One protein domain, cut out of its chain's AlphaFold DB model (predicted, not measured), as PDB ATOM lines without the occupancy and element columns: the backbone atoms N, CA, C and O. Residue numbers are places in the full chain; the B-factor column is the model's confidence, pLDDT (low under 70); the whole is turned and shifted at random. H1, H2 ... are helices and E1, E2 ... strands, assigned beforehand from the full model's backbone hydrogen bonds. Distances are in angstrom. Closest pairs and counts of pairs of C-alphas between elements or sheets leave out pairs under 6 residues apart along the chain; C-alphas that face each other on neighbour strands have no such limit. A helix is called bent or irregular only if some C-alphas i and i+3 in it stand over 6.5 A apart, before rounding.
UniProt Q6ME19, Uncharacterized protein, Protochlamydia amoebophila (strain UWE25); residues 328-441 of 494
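What this domain is: This is residues 328 to 441 of the 494 residues of an uncharacterized protein of Protochlamydia amoebophila (strain UWE25) (UniProt Q6ME19). Helix H2 forms the core, with H4, H5 and the two arms of the long bent helix H6 set round it as a ring, H6a and H6b together wrapping part of the way round H2. H3 is a short helix beside H4 and H6b, H1 lies off near H6b, and the loop of residues 330 to 335, next to the small strand E1, sticks out. The printed part has 114 residues, with one named strand and six named helices in the order E1, H1, H2, H3, H4, H5, H6, and its class is mostly helix. It is compact, with a radius of gyration of the C-alphas of 14.3 A and spans of 42 by 32 by 27 A.

Where its parts are: E1, residues 336 to 338, begins at C-alpha 336 (14.587, -31.940, -50.481) and pairs with no named strand; residues 328 to 329 make a short antiparallel pairing with its residues 336 to 337. H1 is residues 340 to 346. H2, residues 351 to 361, is 15.7 A long from C-alpha 351 (20.612, -51.124, -57.248). H3 is residues 374 to 379, H4 residues 381 to 389, 11.9 A long, and H5 residues 391 to 394. H6, residues 398 to 429, was assigned as one helix by its hydrogen bonds but is bent: C-alphas 405 and 408 are 8.4 A apart. Its arms are H6a, residues 398 to 405, 11.6 A long, and H6b, residues 408 to 429, 26.7 A long and ending at C-alpha 429 (13.204, -47.728, -59.764). H6b is irregular, with C-alphas 416 and 419 8.2 A apart and a kink of 88 degrees near residue 416.

How they stand to each other: H2 is the hub. It touches H6b at a steep tilt of 39 degrees, opposite ways, the closest C-alphas being those of Tyr 361 and Asn 411, 5.5 A apart. H2 touches H6a at a steep tilt of 39 degrees, the same way, closest at Glu 353 and Ile 399, C-alphas 6.7 A apart. H2 touches H4 about perpendicular at 89 degrees, with the C-alphas of Gly 359 and Ile 387 closest at 6.1 A. H2 also touches H5, where the C-alphas of Phe 356 and Leu 394 are closest at 5.8 A. H3 and H6b are close but not clearly touching, with Thr 376 and Lys 419 closest at 7.1 A between C-alphas. H1 and H6b are near each other, with 8 pairs of C-alphas within 10 A, while H1 and H4 are apart. In H1, H2, H3 and H4 every O i to N i+4 pair is within hydrogen-bond range, against 3 of 4 in H6a and 15 of 18 in H6b; H5 is too short for such a pair.

The domain as a whole: The two C-alphas farthest apart, those of Asn 332 and Gly 397, are 45.8 A apart. The printed part has no cut. The link from H2 to H3, 12 residues, is long, and the other links are tight. Residues 430 to 441 hold no named element. The mean pLDDT of the printed part is 86.5, and residues 329 to 335 and 433 to 439 are under 70.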
ATOM      1  N   HIS A 328      19.783 -32.772 -48.426       78.62
ATOM      2  CA  HIS A 328      19.706 -31.413 -47.901       78.62
ATOM      3  C   HIS A 328      18.278 -30.873 -48.063       78.62
ATOM      4  O   HIS A 328      17.617 -31.117 -49.074       78.62
ATOM      5  N   VAL A 329      17.796 -30.136 -47.059       69.81
ATOM      6  CA  VAL A 329      16.540 -29.380 -47.135       69.81
ATOM      7  C   VAL A 329      16.910 -27.934 -47.426       69.81
ATOM      8  O   VAL A 329      17.480 -27.270 -46.564       69.81
ATOM      9  N   ASN A 330      16.598 -27.443 -48.626       62.34
ATOM     10  CA  ASN A 330      16.876 -26.050 -48.964       62.34
ATOM     11  C   ASN A 330      15.947 -25.129 -48.152       62.34
ATOM     12  O   ASN A 330      14.729 -25.128 -48.363       62.34
ATOM     13  N   GLY A 331      16.526 -24.365 -47.221       50.50
ATOM     14  CA  GLY A 331      15.796 -23.610 -46.197       50.50
ATOM     15  C   GLY A 331      14.777 -22.600 -46.731       50.50
ATOM     16  O   GLY A 331      13.784 -22.338 -46.062       50.50
ATOM     17  N   ASN A 332      14.967 -22.095 -47.953       54.25
ATOM     18  CA  ASN A 332      14.084 -21.079 -48.537       54.25
ATOM     19  C   ASN A 332      12.785 -21.657 -49.132       54.25
ATOM     20  O   ASN A 332      11.815 -20.925 -49.308       54.25
ATOM     21  N   ASN A 333      12.759 -22.954 -49.470       59.44
ATOM     22  CA  ASN A 333      11.670 -23.559 -50.251       59.44
ATOM     23  C   ASN A 333      11.196 -24.922 -49.705       59.44
ATOM     24  O   ASN A 333      10.275 -25.510 -50.265       59.44
ATOM     25  N   GLY A 334      11.859 -25.489 -48.689       59.31
ATOM     26  CA  GLY A 334      11.558 -26.825 -48.147       59.31
ATOM     27  C   GLY A 334      11.867 -27.999 -49.091       59.31
ATOM     28  O   GLY A 334      11.685 -29.159 -48.714       59.31
ATOM     29  N   VAL A 335      12.351 -27.723 -50.307       67.38
ATOM     30  CA  VAL A 335      12.671 -28.737 -51.318       67.38
ATOM     31  C   VAL A 335      13.828 -29.603 -50.824       67.38
ATOM     32  O   VAL A 335      14.903 -29.103 -50.487       67.38
ATOM     33  N   LYS A 336      13.590 -30.916 -50.798       73.75
ATOM     34  CA  LYS A 336      14.587 -31.940 -50.481       73.75
ATOM     35  C   LYS A 336      15.357 -32.292 -51.748       73.75
ATOM     36  O   LYS A 336      14.766 -32.797 -52.699       73.75
ATOM     37  N   THR A 337      16.663 -32.058 -51.749       80.62
ATOM     38  CA  THR A 337      17.562 -32.446 -52.843       80.62
ATOM     39  C   THR A 337      18.672 -33.341 -52.315       80.62
ATOM     40  O   THR A 337      19.095 -33.210 -51.166       80.62
ATOM     41  N   PHE A 338      19.164 -34.260 -53.147       86.50
ATOM     42  CA  PHE A 338      20.365 -35.007 -52.791       86.50
ATOM     43  C   PHE A 338      21.595 -34.097 -52.815       86.50
ATOM     44  O   PHE A 338      21.711 -33.235 -53.690       86.50
ATOM     45  N   LEU A 339      22.519 -34.308 -51.879       86.69
ATOM     46  CA  LEU A 339      23.790 -33.590 -51.855       86.69
ATOM     47  C   LEU A 339      24.735 -34.093 -52.964       86.69
ATOM     48  O   LEU A 339      24.799 -35.306 -53.197       86.69
ATOM     49  N   PRO A 340      25.469 -33.202 -53.663       85.62
ATOM     50  CA  PRO A 340      26.370 -33.590 -54.751       85.62
ATOM     51  C   PRO A 340      27.429 -34.617 -54.338       85.62
ATOM     52  O   PRO A 340      27.733 -35.528 -55.106       85.62
ATOM     53  N   GLU A 341      27.954 -34.511 -53.119       86.06
ATOM     54  CA  GLU A 341      28.965 -35.406 -52.555       86.06
ATOM     55  C   GLU A 341      28.395 -36.815 -52.348       86.06
ATOM     56  O   GLU A 341      29.016 -37.804 -52.740       86.06
ATOM     57  N   PHE A 342      27.168 -36.909 -51.822       91.12
ATOM     58  CA  PHE A 342      26.448 -38.177 -51.695       91.12
ATOM     59  C   PHE A 342      26.164 -38.804 -53.061       91.12
ATOM     60  O   PHE A 342      26.410 -39.994 -53.244       91.12
ATOM     61  N   ILE A 343      25.703 -38.022 -54.042       90.12
ATOM     62  CA  ILE A 343      25.479 -38.526 -55.406       90.12
ATOM     63  C   ILE A 343      26.793 -38.966 -56.062       90.12
ATOM     64  O   ILE A 343      26.820 -39.997 -56.728       90.12
ATOM     65  N   SER A 344      27.905 -38.264 -55.838       88.44
ATOM     66  CA  SER A 344      29.226 -38.669 -56.340       88.44
ATOM     67  C   SER A 344      29.653 -40.050 -55.817       88.44
ATOM     68  O   SER A 344      30.183 -40.867 -56.572       88.44
ATOM     69  N   ALA A 345      29.349 -40.363 -54.553       89.62
ATOM     70  CA  ALA A 345      29.570 -41.691 -53.983       89.62
ATOM     71  C   ALA A 345      28.546 -42.727 -54.492       89.62
ATOM     72  O   ALA A 345      28.922 -43.771 -55.027       89.62
ATOM     73  N   ALA A 346      27.252 -42.424 -54.382       91.19
ATOM     74  CA  ALA A 346      26.155 -43.357 -54.638       91.19
ATOM     75  C   ALA A 346      25.884 -43.635 -56.127       91.19
ATOM     76  O   ALA A 346      25.371 -44.700 -56.473       91.19
ATOM     77  N   SER A 347      26.293 -42.735 -57.026       89.00
ATOM     78  CA  SER A 347      26.280 -42.955 -58.483       89.00
ATOM     79  C   SER A 347      27.098 -44.174 -58.909       89.00
ATOM     80  O   SER A 347      26.830 -44.746 -59.962       89.00
ATOM     81  N   LYS A 348      28.064 -44.595 -58.082       91.06
ATOM     82  CA  LYS A 348      28.892 -45.779 -58.312       91.06
ATOM     83  C   LYS A 348      28.200 -47.074 -57.904       91.06
ATOM     84  O   LYS A 348      28.560 -48.101 -58.449       91.06
ATOM     85  N   LEU A 349      27.239 -47.063 -56.980       94.00
ATOM     86  CA  LEU A 349      26.586 -48.296 -56.526       94.00
ATOM     87  C   LEU A 349      25.487 -48.739 -57.495       94.00
ATOM     88  O   LEU A 349      24.694 -47.903 -57.942       94.00
ATOM     89  N   THR A 350      25.389 -50.041 -57.767       94.06
ATOM     90  CA  THR A 350      24.220 -50.632 -58.448       94.06
ATOM     91  C   THR A 350      23.004 -50.683 -57.515       94.06
ATOM     92  O   THR A 350      23.118 -50.494 -56.302       94.06
ATOM     93  N   ASN A 351      21.815 -50.946 -58.057       94.25
ATOM     94  CA  ASN A 351      20.612 -51.124 -57.248       94.25
ATOM     95  C   ASN A 351      20.723 -52.365 -56.352       94.25
ATOM     96  O   ASN A 351      20.402 -52.268 -55.172       94.25
ATOM     97  N   GLN A 352      21.274 -53.475 -56.857       94.31
ATOM     98  CA  GLN A 352      21.525 -54.679 -56.051       94.31
ATOM     99  C   GLN A 352      22.522 -54.433 -54.908       94.31
ATOM    100  O   GLN A 352      22.318 -54.929 -53.804       94.31
ATOM    101  N   GLU A 353      23.568 -53.631 -55.132       96.12
ATOM    102  CA  GLU A 353      24.526 -53.247 -54.085       96.12
ATOM    103  C   GLU A 353      23.853 -52.402 -52.986       96.12
ATOM    104  O   GLU A 353      24.059 -52.653 -51.798       96.12
ATOM    105  N   ILE A 354      22.980 -51.453 -53.359       96.19
ATOM    106  CA  ILE A 354      22.191 -50.660 -52.396       96.19
ATOM    107  C   ILE A 354      21.185 -51.543 -51.639       96.19
ATOM    108  O   ILE A 354      21.075 -51.434 -50.417       96.19
ATOM    109  N   GLN A 355      20.477 -52.438 -52.337       96.25
ATOM    110  CA  GLN A 355      19.531 -53.383 -51.734       96.25
ATOM    111  C   GLN A 355      20.228 -54.320 -50.742       96.25
ATOM    112  O   GLN A 355      19.722 -54.501 -49.637       96.25
ATOM    113  N   PHE A 356      21.404 -54.858 -51.086       97.06
ATOM    114  CA  PHE A 356      22.201 -55.679 -50.172       97.06
ATOM    115  C   PHE A 356      22.578 -54.905 -48.905       97.06
ATOM    116  O   PHE A 356      22.348 -55.387 -47.799       97.06
ATOM    117  N   VAL A 357      23.117 -53.690 -49.050       96.88
ATOM    118  CA  VAL A 357      23.546 -52.848 -47.921       96.88
ATOM    119  C   VAL A 357      22.379 -52.523 -46.979       96.88
ATOM    120  O   VAL A 357      22.529 -52.632 -45.762       96.88
ATOM    121  N   ILE A 358      21.201 -52.197 -47.522       96.38
ATOM    122  CA  ILE A 358      19.983 -51.942 -46.736       96.38
ATOM    123  C   ILE A 358      19.457 -53.229 -46.081       96.38
ATOM    124  O   ILE A 358      19.128 -53.219 -44.894       96.38
ATOM    125  N   GLY A 359      19.408 -54.345 -46.813       95.12
ATOM    126  CA  GLY A 359      18.988 -55.644 -46.281       95.12
ATOM    127  C   GLY A 359      19.886 -56.111 -45.134       95.12
ATOM    128  O   GLY A 359      19.389 -56.508 -44.083       95.12
ATOM    129  N   GLN A 360      21.204 -55.957 -45.281       94.94
ATOM    130  CA  GLN A 360      22.209 -56.330 -44.284       94.94
ATOM    131  C   GLN A 360      22.038 -55.585 -42.954       94.94
ATOM    132  O   GLN A 360      22.256 -56.180 -41.898       94.94
ATOM    133  N   TYR A 361      21.634 -54.314 -42.994       95.94
ATOM    134  CA  TYR A 361      21.395 -53.499 -41.798       95.94
ATOM    135  C   TYR A 361      20.262 -54.048 -40.928       95.94
ATOM    136  O   TYR A 361      20.387 -54.107 -39.706       95.94
ATOM    137  N   PHE A 362      19.202 -54.543 -41.566       94.25
ATOM    138  CA  PHE A 362      18.092 -55.236 -40.910       94.25
ATOM    139  C   PHE A 362      18.309 -56.759 -40.787       94.25
ATOM    140  O   PHE A 362      17.441 -57.474 -40.295       94.25
ATOM    141  N   ASN A 363      19.461 -57.279 -41.235       90.19
ATOM    142  CA  ASN A 363      19.745 -58.710 -41.423       90.19
ATOM    143  C   ASN A 363      18.659 -59.464 -42.229       90.19
ATOM    144  O   ASN A 363      18.425 -60.644 -41.985       90.19
ATOM    145  N   GLY A 364      17.981 -58.780 -43.157       89.44
ATOM    146  CA  GLY A 364      16.882 -59.328 -43.960       89.44
ATOM    147  C   GLY A 364      15.541 -59.478 -43.241       89.44
ATOM    148  O   GLY A 364      14.609 -60.022 -43.822       89.44
ATOM    149  N   ILE A 365      15.423 -59.022 -41.990       90.62
ATOM    150  CA  ILE A 365      14.238 -59.233 -41.150       90.62
ATOM    151  C   ILE A 365      13.480 -57.915 -40.980       90.62
ATOM    152  O   ILE A 365      14.059 -56.898 -40.601       90.62
ATOM    153  N   ALA A 366      12.161 -57.942 -41.192       92.50
ATOM    154  CA  ALA A 366      11.300 -56.794 -40.935       92.50
ATOM    155  C   ALA A 366      11.425 -56.328 -39.464       92.50
ATOM    156  O   ALA A 366      11.172 -57.117 -38.546       92.50
ATOM    157  N   PRO A 367      11.806 -55.063 -39.199       90.94
ATOM    158  CA  PRO A 367      12.068 -54.596 -37.843       90.94
ATOM    159  C   PRO A 367      10.790 -54.519 -36.997       90.94
ATOM    160  O   PRO A 367       9.714 -54.143 -37.470       90.94
ATOM    161  N   THR A 368      10.922 -54.818 -35.706       92.50
ATOM    162  CA  THR A 368       9.858 -54.668 -34.703       92.50
ATOM    163  C   THR A 368       9.756 -53.225 -34.195       92.50
ATOM    164  O   THR A 368      10.643 -52.407 -34.434       92.50
ATOM    165  N   GLN A 369       8.688 -52.904 -33.451       92.38
ATOM    166  CA  GLN A 369       8.426 -51.551 -32.923       92.38
ATOM    167  C   GLN A 369       9.555 -50.975 -32.049       92.38
ATOM    168  O   GLN A 369       9.663 -49.759 -31.918       92.38
ATOM    169  N   THR A 370      10.395 -51.829 -31.460       89.81
ATOM    170  CA  THR A 370      11.537 -51.435 -30.619       89.81
ATOM    171  C   THR A 370      12.802 -51.104 -31.415       89.81
ATOM    172  O   THR A 370      13.778 -50.631 -30.834       89.81
ATOM    173  N   HIS A 371      12.822 -51.341 -32.730       89.31
ATOM    174  CA  HIS A 371      13.968 -51.018 -33.574       89.31
ATOM    175  C   HIS A 371      14.071 -49.497 -33.805       89.31
ATOM    176  O   HIS A 371      13.062 -48.886 -34.169       89.31
ATOM    177  N   PRO A 372      15.263 -48.868 -33.701       89.00
ATOM    178  CA  PRO A 372      15.424 -47.419 -33.880       89.00
ATOM    179  C   PRO A 372      14.838 -46.879 -35.196       89.00
ATOM    180  O   PRO A 372      14.200 -45.830 -35.221       89.00
ATOM    181  N   ASP A 373      14.992 -47.638 -36.283       90.56
ATOM    182  CA  ASP A 373      14.467 -47.299 -37.610       90.56
ATOM    183  C   ASP A 373      13.050 -47.820 -37.911       90.56
ATOM    184  O   ASP A 373      12.623 -47.767 -39.063       90.56
ATOM    185  N   TYR A 374      12.276 -48.295 -36.927       90.88
ATOM    186  CA  TYR A 374      10.919 -48.809 -37.180       90.88
ATOM    187  C   TYR A 374      10.002 -47.783 -37.868       90.88
ATOM    188  O   TYR A 374       9.249 -48.124 -38.780       90.88
ATOM    189  N   ALA A 375      10.109 -46.505 -37.491       89.62
ATOM    190  CA  ALA A 375       9.374 -45.421 -38.144       89.62
ATOM    191  C   ALA A 375       9.824 -45.191 -39.601       89.62
ATOM    192  O   ALA A 375       9.007 -44.838 -40.451       89.62
ATOM    193  N   THR A 376      11.107 -45.414 -39.910       88.38
ATOM    194  CA  THR A 376      11.620 -45.397 -41.289       88.38
ATOM    195  C   THR A 376      11.084 -46.595 -42.070       88.38
ATOM    196  O   THR A 376      10.585 -46.413 -43.176       88.38
ATOM    197  N   TYR A 377      11.106 -47.792 -41.477       91.56
ATOM    198  CA  TYR A 377      10.529 -48.994 -42.078       91.56
ATOM    199  C   TYR A 377       9.046 -48.817 -42.406       91.56
ATOM    200  O   TYR A 377       8.645 -49.065 -43.534       91.56
ATOM    201  N   LYS A 378       8.242 -48.291 -41.475       92.75
ATOM    202  CA  LYS A 378       6.811 -48.052 -41.718       92.75
ATOM    203  C   LYS A 378       6.522 -47.046 -42.832       92.75
ATOM    204  O   LYS A 378       5.486 -47.165 -43.476       92.75
ATOM    205  N   LEU A 379       7.421 -46.091 -43.078       88.56
ATOM    206  CA  LEU A 379       7.293 -45.125 -44.172       88.56
ATOM    207  C   LEU A 379       7.632 -45.725 -45.549       88.56
ATOM    208  O   LEU A 379       7.069 -45.288 -46.546       88.56
ATOM    209  N   PHE A 380       8.525 -46.717 -45.597       88.62
ATOM    210  CA  PHE A 380       9.029 -47.354 -46.823       88.62
ATOM    211  C   PHE A 380       8.753 -48.864 -46.841       88.62
ATOM    212  O   PHE A 380       9.569 -49.646 -47.331       88.62
ATOM    213  N   GLN A 381       7.631 -49.291 -46.246       90.06
ATOM    214  CA  GLN A 381       7.405 -50.707 -45.956       90.06
ATOM    215  C   GLN A 381       7.402 -51.550 -47.238       90.06
ATOM    216  O   GLN A 381       8.074 -52.572 -47.277       90.06
ATOM    217  N   CYS A 382       6.715 -51.107 -48.294       87.81
ATOM    218  CA  CYS A 382       6.644 -51.844 -49.557       87.81
ATOM    219  C   CYS A 382       8.032 -52.082 -50.180       87.81
ATOM    220  O   CYS A 382       8.331 -53.194 -50.604       87.81
ATOM    221  N   ASP A 383       8.889 -51.057 -50.203       90.06
ATOM    222  CA  ASP A 383      10.224 -51.135 -50.807       90.06
ATOM    223  C   ASP A 383      11.173 -52.022 -49.983       90.06
ATOM    224  O   ASP A 383      11.978 -52.776 -50.534       90.06
ATOM    225  N   LEU A 384      11.063 -51.960 -48.651       91.88
ATOM    226  CA  LEU A 384      11.864 -52.761 -47.725       91.88
ATOM    227  C   LEU A 384      11.412 -54.226 -47.675       91.88
ATOM    228  O   LEU A 384      12.264 -55.110 -47.717       91.88
ATOM    229  N   ASP A 385      10.105 -54.497 -47.676       92.12
ATOM    230  CA  ASP A 385       9.559 -55.861 -47.716       92.12
ATOM    231  C   ASP A 385       9.975 -56.591 -49.009       92.12
ATOM    232  O   ASP A 385      10.277 -57.784 -48.969       92.12
ATOM    233  N   ILE A 386      10.108 -55.878 -50.140       92.56
ATOM    234  CA  ILE A 386      10.697 -56.434 -51.373       92.56
ATOM    235  C   ILE A 386      12.160 -56.850 -51.147       92.56
ATOM    236  O   ILE A 386      12.528 -57.968 -51.507       92.56
ATOM    237  N   ILE A 387      12.985 -55.999 -50.525       92.31
ATOM    238  CA  ILE A 387      14.396 -56.317 -50.226       92.31
ATOM    239  C   ILE A 387      14.493 -57.534 -49.296       92.31
ATOM    240  O   ILE A 387      15.296 -58.433 -49.544       92.31
ATOM    241  N   PHE A 388      13.654 -57.594 -48.260       94.25
ATOM    242  CA  PHE A 388      13.616 -58.707 -47.309       94.25
ATOM    243  C   PHE A 388      13.154 -60.012 -47.973       94.25
ATOM    244  O   PHE A 388      13.778 -61.049 -47.769       94.25
ATOM    245  N   SER A 389      12.154 -59.964 -48.862       93.62
ATOM    246  CA  SER A 389      11.698 -61.138 -49.629       93.62
ATOM    247  C   SER A 389      12.764 -61.729 -50.565       93.62
ATOM    248  O   SER A 389      12.674 -62.890 -50.953       93.62
ATOM    249  N   GLN A 390      13.780 -60.937 -50.923       92.38
ATOM    250  CA  GLN A 390      14.895 -61.335 -51.786       92.38
ATOM    251  C   GLN A 390      16.184 -61.614 -50.997       92.38
ATOM    252  O   GLN A 390      17.229 -61.856 -51.606       92.38
ATOM    253  N   TRP A 391      16.142 -61.577 -49.660       92.38
ATOM    254  CA  TRP A 391      17.346 -61.574 -48.832       92.38
ATOM    255  C   TRP A 391      18.198 -62.841 -48.965       92.38
ATOM    256  O   TRP A 391      19.417 -62.723 -49.042       92.38
ATOM    257  N   ASP A 392      17.607 -64.030 -49.084       90.38
ATOM    258  CA  ASP A 392      18.367 -65.280 -49.278       90.38
ATOM    259  C   ASP A 392      19.202 -65.251 -50.577       90.38
ATOM    260  O   ASP A 392      20.351 -65.697 -50.618       90.38
ATOM    261  N   THR A 393      18.660 -64.637 -51.631       90.50
ATOM    262  CA  THR A 393      19.363 -64.430 -52.906       90.50
ATOM    263  C   THR A 393      20.405 -63.314 -52.800       90.50
ATOM    264  O   THR A 393      21.524 -63.475 -53.277       90.50
ATOM    265  N   LEU A 394      20.069 -62.183 -52.169       89.88
ATOM    266  CA  LEU A 394      20.980 -61.039 -52.019       89.88
ATOM    267  C   LEU A 394      22.155 -61.338 -51.077       89.88
ATOM    268  O   LEU A 394      23.249 -60.821 -51.285       89.88
ATOM    269  N   SER A 395      21.944 -62.164 -50.052       88.94
ATOM    270  CA  SER A 395      22.946 -62.535 -49.043       88.94
ATOM    271  C   SER A 395      23.950 -63.592 -49.510       88.94
ATOM    272  O   SER A 395      24.872 -63.939 -48.768       88.94
ATOM    273  N   THR A 396      23.830 -64.064 -50.754       84.50
ATOM    274  CA  THR A 396      24.744 -65.028 -51.371       84.50
ATOM    275  C   THR A 396      25.413 -64.452 -52.630       84.50
ATOM    276  O   THR A 396      24.951 -63.486 -53.234       84.50
ATOM    277  N   GLY A 397      26.566 -65.009 -53.020       88.69
ATOM    278  CA  GLY A 397      27.329 -64.560 -54.197       88.69
ATOM    279  C   GLY A 397      28.362 -63.450 -53.937       88.69
ATOM    280  O   GLY A 397      28.680 -63.113 -52.797       88.69
ATOM    281  N   GLU A 398      28.949 -62.911 -55.015       90.38
ATOM    282  CA  GLU A 398      30.134 -62.035 -54.930       90.38
ATOM    283  C   GLU A 398      29.863 -60.676 -54.259       90.38
ATOM    284  O   GLU A 398      30.728 -60.182 -53.539       90.38
ATOM    285  N   ILE A 399      28.673 -60.082 -54.444       93.25
ATOM    286  CA  ILE A 399      28.305 -58.818 -53.777       93.25
ATOM    287  C   ILE A 399      28.307 -59.020 -52.258       93.25
ATOM    288  O   ILE A 399      28.987 -58.281 -51.546       93.25
ATOM    289  N   ALA A 400      27.621 -60.058 -51.770       92.44
ATOM    290  CA  ALA A 400      27.565 -60.368 -50.346       92.44
ATOM    291  C   ALA A 400      28.955 -60.652 -49.758       92.44
ATOM    292  O   ALA A 400      29.284 -60.152 -48.681       92.44
ATOM    293  N   GLN A 401      29.803 -61.397 -50.478       91.81
ATOM    294  CA  GLN A 401      31.174 -61.697 -50.046       91.81
ATOM    295  C   GLN A 401      32.041 -60.444 -49.872       91.81
ATOM    296  O   GLN A 401      32.773 -60.360 -48.893       91.81
ATOM    297  N   GLU A 402      31.977 -59.476 -50.790       92.44
ATOM    298  CA  GLU A 402      32.843 -58.289 -50.726       92.44
ATOM    299  C   GLU A 402      32.256 -57.181 -49.823       92.44
ATOM    300  O   GLU A 402      33.007 -56.524 -49.102       92.44
ATOM    301  N   PHE A 403      30.929 -56.979 -49.794       94.81
ATOM    302  CA  PHE A 403      30.290 -55.940 -48.964       94.81
ATOM    303  C   PHE A 403      30.148 -56.327 -47.481       94.81
ATOM    304  O   PHE A 403      30.185 -55.440 -46.622       94.81
ATOM    305  N   SER A 404      30.022 -57.617 -47.145       89.69
ATOM    306  CA  SER A 404      29.934 -58.056 -45.738       89.69
ATOM    307  C   SER A 404      31.210 -57.791 -44.936       89.69
ATOM    308  O   SER A 404      31.130 -57.556 -43.730       89.69
ATOM    309  N   LEU A 405      32.368 -57.693 -45.604       88.12
ATOM    310  CA  LEU A 405      33.642 -57.264 -45.005       88.12
ATOM    311  C   LEU A 405      33.577 -55.859 -44.382       88.12
ATOM    312  O   LEU A 405      34.385 -55.531 -43.517       88.12
ATOM    313  N   PHE A 406      32.619 -55.033 -44.811       88.88
ATOM    314  CA  PHE A 406      32.418 -53.661 -44.342       88.88
ATOM    315  C   PHE A 406      31.088 -53.483 -43.588       88.88
ATOM    316  O   PHE A 406      30.603 -52.355 -43.470       88.88
ATOM    317  N   LYS A 407      30.486 -54.577 -43.085       89.00
ATOM    318  CA  LYS A 407      29.151 -54.583 -42.458       89.00
ATOM    319  C   LYS A 407      28.973 -53.496 -41.400       89.00
ATOM    320  O   LYS A 407      28.021 -52.726 -41.489       89.00
ATOM    321  N   ASP A 408      29.887 -53.397 -40.439       88.56
ATOM    322  CA  ASP A 408      29.743 -52.449 -39.330       88.56
ATOM    323  C   ASP A 408      29.826 -50.992 -39.806       88.56
ATOM    324  O   ASP A 408      28.990 -50.169 -39.433       88.56
ATOM    325  N   THR A 409      30.742 -50.686 -40.728       86.19
ATOM    326  CA  THR A 409      30.901 -49.343 -41.308       86.19
ATOM    327  C   THR A 409      29.701 -48.929 -42.171       86.19
ATOM    328  O   THR A 409      29.312 -47.755 -42.170       86.19
ATOM    329  N   TRP A 410      29.091 -49.875 -42.895       94.19
ATOM    330  CA  TRP A 410      27.832 -49.657 -43.619       94.19
ATOM    331  C   TRP A 410      26.654 -49.444 -42.667       94.19
ATOM    332  O   TRP A 410      25.863 -48.522 -42.870       94.19
ATOM    333  N   ASN A 411      26.566 -50.238 -41.598       93.25
ATOM    334  CA  ASN A 411      25.534 -50.094 -40.577       93.25
ATOM    335  C   ASN A 411      25.633 -48.733 -39.868       93.25
ATOM    336  O   ASN A 411      24.619 -48.066 -39.673       93.25
ATOM    337  N   ASP A 412      26.844 -48.276 -39.538       90.94
ATOM    338  CA  ASP A 412      27.081 -46.957 -38.939       90.94
ATOM    339  C   ASP A 412      26.723 -45.791 -39.868       90.94
ATOM    340  O   ASP A 412      26.233 -44.758 -39.398       90.94
ATOM    341  N   TYR A 413      26.882 -45.965 -41.185       92.56
ATOM    342  CA  TYR A 413      26.386 -45.004 -42.168       92.56
ATOM    343  C   TYR A 413      24.847 -44.989 -42.195       92.56
ATOM    344  O   TYR A 413      24.215 -43.931 -42.088       92.56
ATOM    345  N   LEU A 414      24.228 -46.171 -42.280       93.75
ATOM    346  CA  LEU A 414      22.777 -46.328 -42.405       93.75
ATOM    347  C   LEU A 414      21.995 -45.837 -41.183       93.75
ATOM    348  O   LEU A 414      20.977 -45.176 -41.392       93.75
ATOM    349  N   LYS A 415      22.513 -46.000 -39.953       90.44
ATOM    350  CA  LYS A 415      21.943 -45.409 -38.713       90.44
ATOM    351  C   LYS A 415      21.599 -43.919 -38.835       90.44
ATOM    352  O   LYS A 415      20.771 -43.411 -38.085       90.44
ATOM    353  N   LYS A 416      22.271 -43.194 -39.737       87.00
ATOM    354  CA  LYS A 416      22.051 -41.761 -39.991       87.00
ATOM    355  C   LYS A 416      21.475 -41.477 -41.381       87.00
ATOM    356  O   LYS A 416      20.852 -40.435 -41.563       87.00
ATOM    357  N   GLN A 417      21.702 -42.355 -42.363       91.31
ATOM    358  CA  GLN A 417      21.470 -42.079 -43.788       91.31
ATOM    359  C   GLN A 417      20.596 -43.109 -44.529       91.31
ATOM    360  O   GLN A 417      20.455 -43.012 -45.747       91.31
ATOM    361  N   LEU A 418      19.935 -44.039 -43.826       92.12
ATOM    362  CA  LEU A 418      19.013 -45.026 -44.415       92.12
ATOM    363  C   LEU A 418      17.981 -44.394 -45.369       92.12
ATOM    364  O   LEU A 418      17.819 -44.850 -46.498       92.12
ATOM    365  N   LYS A 419      17.342 -43.289 -44.955       90.25
ATOM    366  CA  LYS A 419      16.356 -42.554 -45.775       90.25
ATOM    367  C   LYS A 419      16.940 -42.014 -47.086       90.25
ATOM    368  O   LYS A 419      16.216 -41.898 -48.070       90.25
ATOM    369  N   SER A 420      18.232 -41.693 -47.105       90.75
ATOM    370  CA  SER A 420      18.924 -41.163 -48.280       90.75
ATOM    371  C   SER A 420      19.191 -42.248 -49.323       90.75
ATOM    372  O   SER A 420      18.929 -42.036 -50.506       90.75
ATOM    373  N   LEU A 421      19.668 -43.424 -48.895       91.75
ATOM    374  CA  LEU A 421      19.893 -44.562 -49.796       91.75
ATOM    375  C   LEU A 421      18.575 -45.177 -50.290       91.75
ATOM    376  O   LEU A 421      18.465 -45.455 -51.482       91.75
ATOM    377  N   LEU A 422      17.555 -45.288 -49.427       91.06
ATOM    378  CA  LEU A 422      16.198 -45.677 -49.842       91.06
ATOM    379  C   LEU A 422      15.622 -44.708 -50.878       91.06
ATOM    380  O   LEU A 422      15.173 -45.142 -51.933       91.06
ATOM    381  N   GLY A 423      15.690 -43.397 -50.624       88.44
ATOM    382  CA  GLY A 423      15.201 -42.393 -51.572       88.44
ATOM    383  C   GLY A 423      15.888 -42.472 -52.939       88.44
ATOM    384  O   GLY A 423      15.232 -42.316 -53.964       88.44
ATOM    385  N   LEU A 424      17.198 -42.750 -52.981       90.25
ATOM    386  CA  LEU A 424      17.911 -42.924 -54.250       90.25
ATOM    387  C   LEU A 424      17.458 -44.192 -54.991       90.25
ATOM    388  O   LEU A 424      17.243 -44.135 -56.202       90.25
ATOM    389  N   LEU A 425      17.299 -45.310 -54.280       91.88
ATOM    390  CA  LEU A 425      16.822 -46.574 -54.850       91.88
ATOM    391  C   LEU A 425      15.411 -46.423 -55.441       91.88
ATOM    392  O   LEU A 425      15.194 -46.773 -56.600       91.88
ATOM    393  N   ILE A 426      14.489 -45.815 -54.688       87.25
ATOM    394  CA  ILE A 426      13.106 -45.555 -55.116       87.25
ATOM    395  C   ILE A 426      13.081 -44.648 -56.353       87.25
ATOM    396  O   ILE A 426      12.382 -44.953 -57.322       87.25
ATOM    397  N   ASN A 427      13.886 -43.577 -56.374       85.69
ATOM    398  CA  ASN A 427      14.008 -42.701 -57.541       85.69
ATOM    399  C   ASN A 427      14.521 -43.457 -58.779       85.69
ATOM    400  O   ASN A 427      14.003 -43.251 -59.874       85.69
ATOM    401  N   ARG A 428      15.515 -44.344 -58.618       87.75
ATOM    402  CA  ARG A 428      16.062 -45.169 -59.710       87.75
ATOM    403  C   ARG A 428      15.066 -46.186 -60.254       87.75
ATOM    404  O   ARG A 428      15.051 -46.410 -61.460       87.75
ATOM    405  N   GLN A 429      14.256 -46.783 -59.385       85.75
ATOM    406  CA  GLN A 429      13.204 -47.728 -59.764       85.75
ATOM    407  C   GLN A 429      11.999 -47.027 -60.414       85.75
ATOM    408  O   GLN A 429      11.305 -47.633 -61.226       85.75
ATOM    409  N   ASN A 430      11.785 -45.736 -60.126       80.12
ATOM    410  CA  ASN A 430      10.651 -44.946 -60.612       80.12
ATOM    411  C   ASN A 430      11.081 -43.686 -61.405       80.12
ATOM    412  O   ASN A 430      10.652 -42.572 -61.078       80.12
ATOM    413  N   PRO A 431      11.883 -43.815 -62.482       72.19
ATOM    414  CA  PRO A 431      12.502 -42.678 -63.175       72.19
ATOM    415  C   PRO A 431      11.514 -41.778 -63.936       72.19
ATOM    416  O   PRO A 431      11.898 -40.717 -64.417       72.19
ATOM    417  N   ASN A 432      10.249 -42.195 -64.052       70.25
ATOM    418  CA  ASN A 432       9.170 -41.405 -64.651       70.25
ATOM    419  C   ASN A 432       8.458 -40.495 -63.630       70.25
ATOM    420  O   ASN A 432       7.834 -39.515 -64.027       70.25
ATOM    421  N   LEU A 433       8.529 -40.817 -62.330       62.94
ATOM    422  CA  LEU A 433       7.895 -40.042 -61.249       62.94
ATOM    423  C   LEU A 433       8.836 -38.981 -60.668       62.94
ATOM    424  O   LEU A 433       8.390 -37.939 -60.192       62.94
ATOM    425  N   TYR A 434      10.142 -39.232 -60.739       63.56
ATOM    426  CA  TYR A 434      11.188 -38.343 -60.250       63.56
ATOM    427  C   TYR A 434      12.098 -37.973 -61.418       63.56
ATOM    428  O   TYR A 434      12.508 -38.849 -62.171       63.56
ATOM    429  N   GLN A 435      12.451 -36.694 -61.585       61.69
ATOM    430  CA  GLN A 435      13.385 -36.277 -62.639       61.69
ATOM    431  C   GLN A 435      14.818 -36.729 -62.298       61.69
ATOM    432  O   GLN A 435      15.624 -35.973 -61.753       61.69
ATOM    433  N   VAL A 436      15.125 -37.993 -62.600       64.00
ATOM    434  CA  VAL A 436      16.422 -38.629 -62.337       64.00
ATOM    435  C   VAL A 436      17.481 -38.022 -63.257       64.00
ATOM    436  O   VAL A 436      17.581 -38.351 -64.441       64.00
ATOM    437  N   SER A 437      18.305 -37.133 -62.698       65.56
ATOM    438  CA  SER A 437      19.502 -36.628 -63.384       65.56
ATOM    439  C   SER A 437      20.442 -37.784 -63.758       65.56
ATOM    440  O   SER A 437      20.440 -38.824 -63.103       65.56
ATOM    441  N   ASN A 438      21.276 -37.629 -64.795       64.81
ATOM    442  CA  ASN A 438      22.144 -38.727 -65.261       64.81
ATOM    443  C   ASN A 438      23.026 -39.322 -64.146       64.81
ATOM    444  O   ASN A 438      23.229 -40.530 -64.120       64.81
ATOM    445  N   ASN A 439      23.463 -38.502 -63.187       67.81
ATOM    446  CA  ASN A 439      24.302 -38.924 -62.061       67.81
ATOM    447  C   ASN A 439      23.528 -39.732 -60.996       67.81
ATOM    448  O   ASN A 439      24.135 -40.312 -60.104       67.81
ATOM    449  N   GLN A 440      22.196 -39.770 -61.069       74.62
ATOM    450  CA  GLN A 440      21.334 -40.571 -60.198       74.62
ATOM    451  C   GLN A 440      20.911 -41.899 -60.839       74.62
ATOM    452  O   GLN A 440      20.318 -42.719 -60.146       74.62
ATOM    453  N   LYS A 441      21.213 -42.152 -62.120       83.88
ATOM    454  CA  LYS A 441      20.908 -43.434 -62.782       83.88
ATOM    455  C   LYS A 441      21.736 -44.583 -62.193       83.88
ATOM    456  O   LYS A 441      22.725 -44.359 -61.493       83.88
TER     457      LYS A 441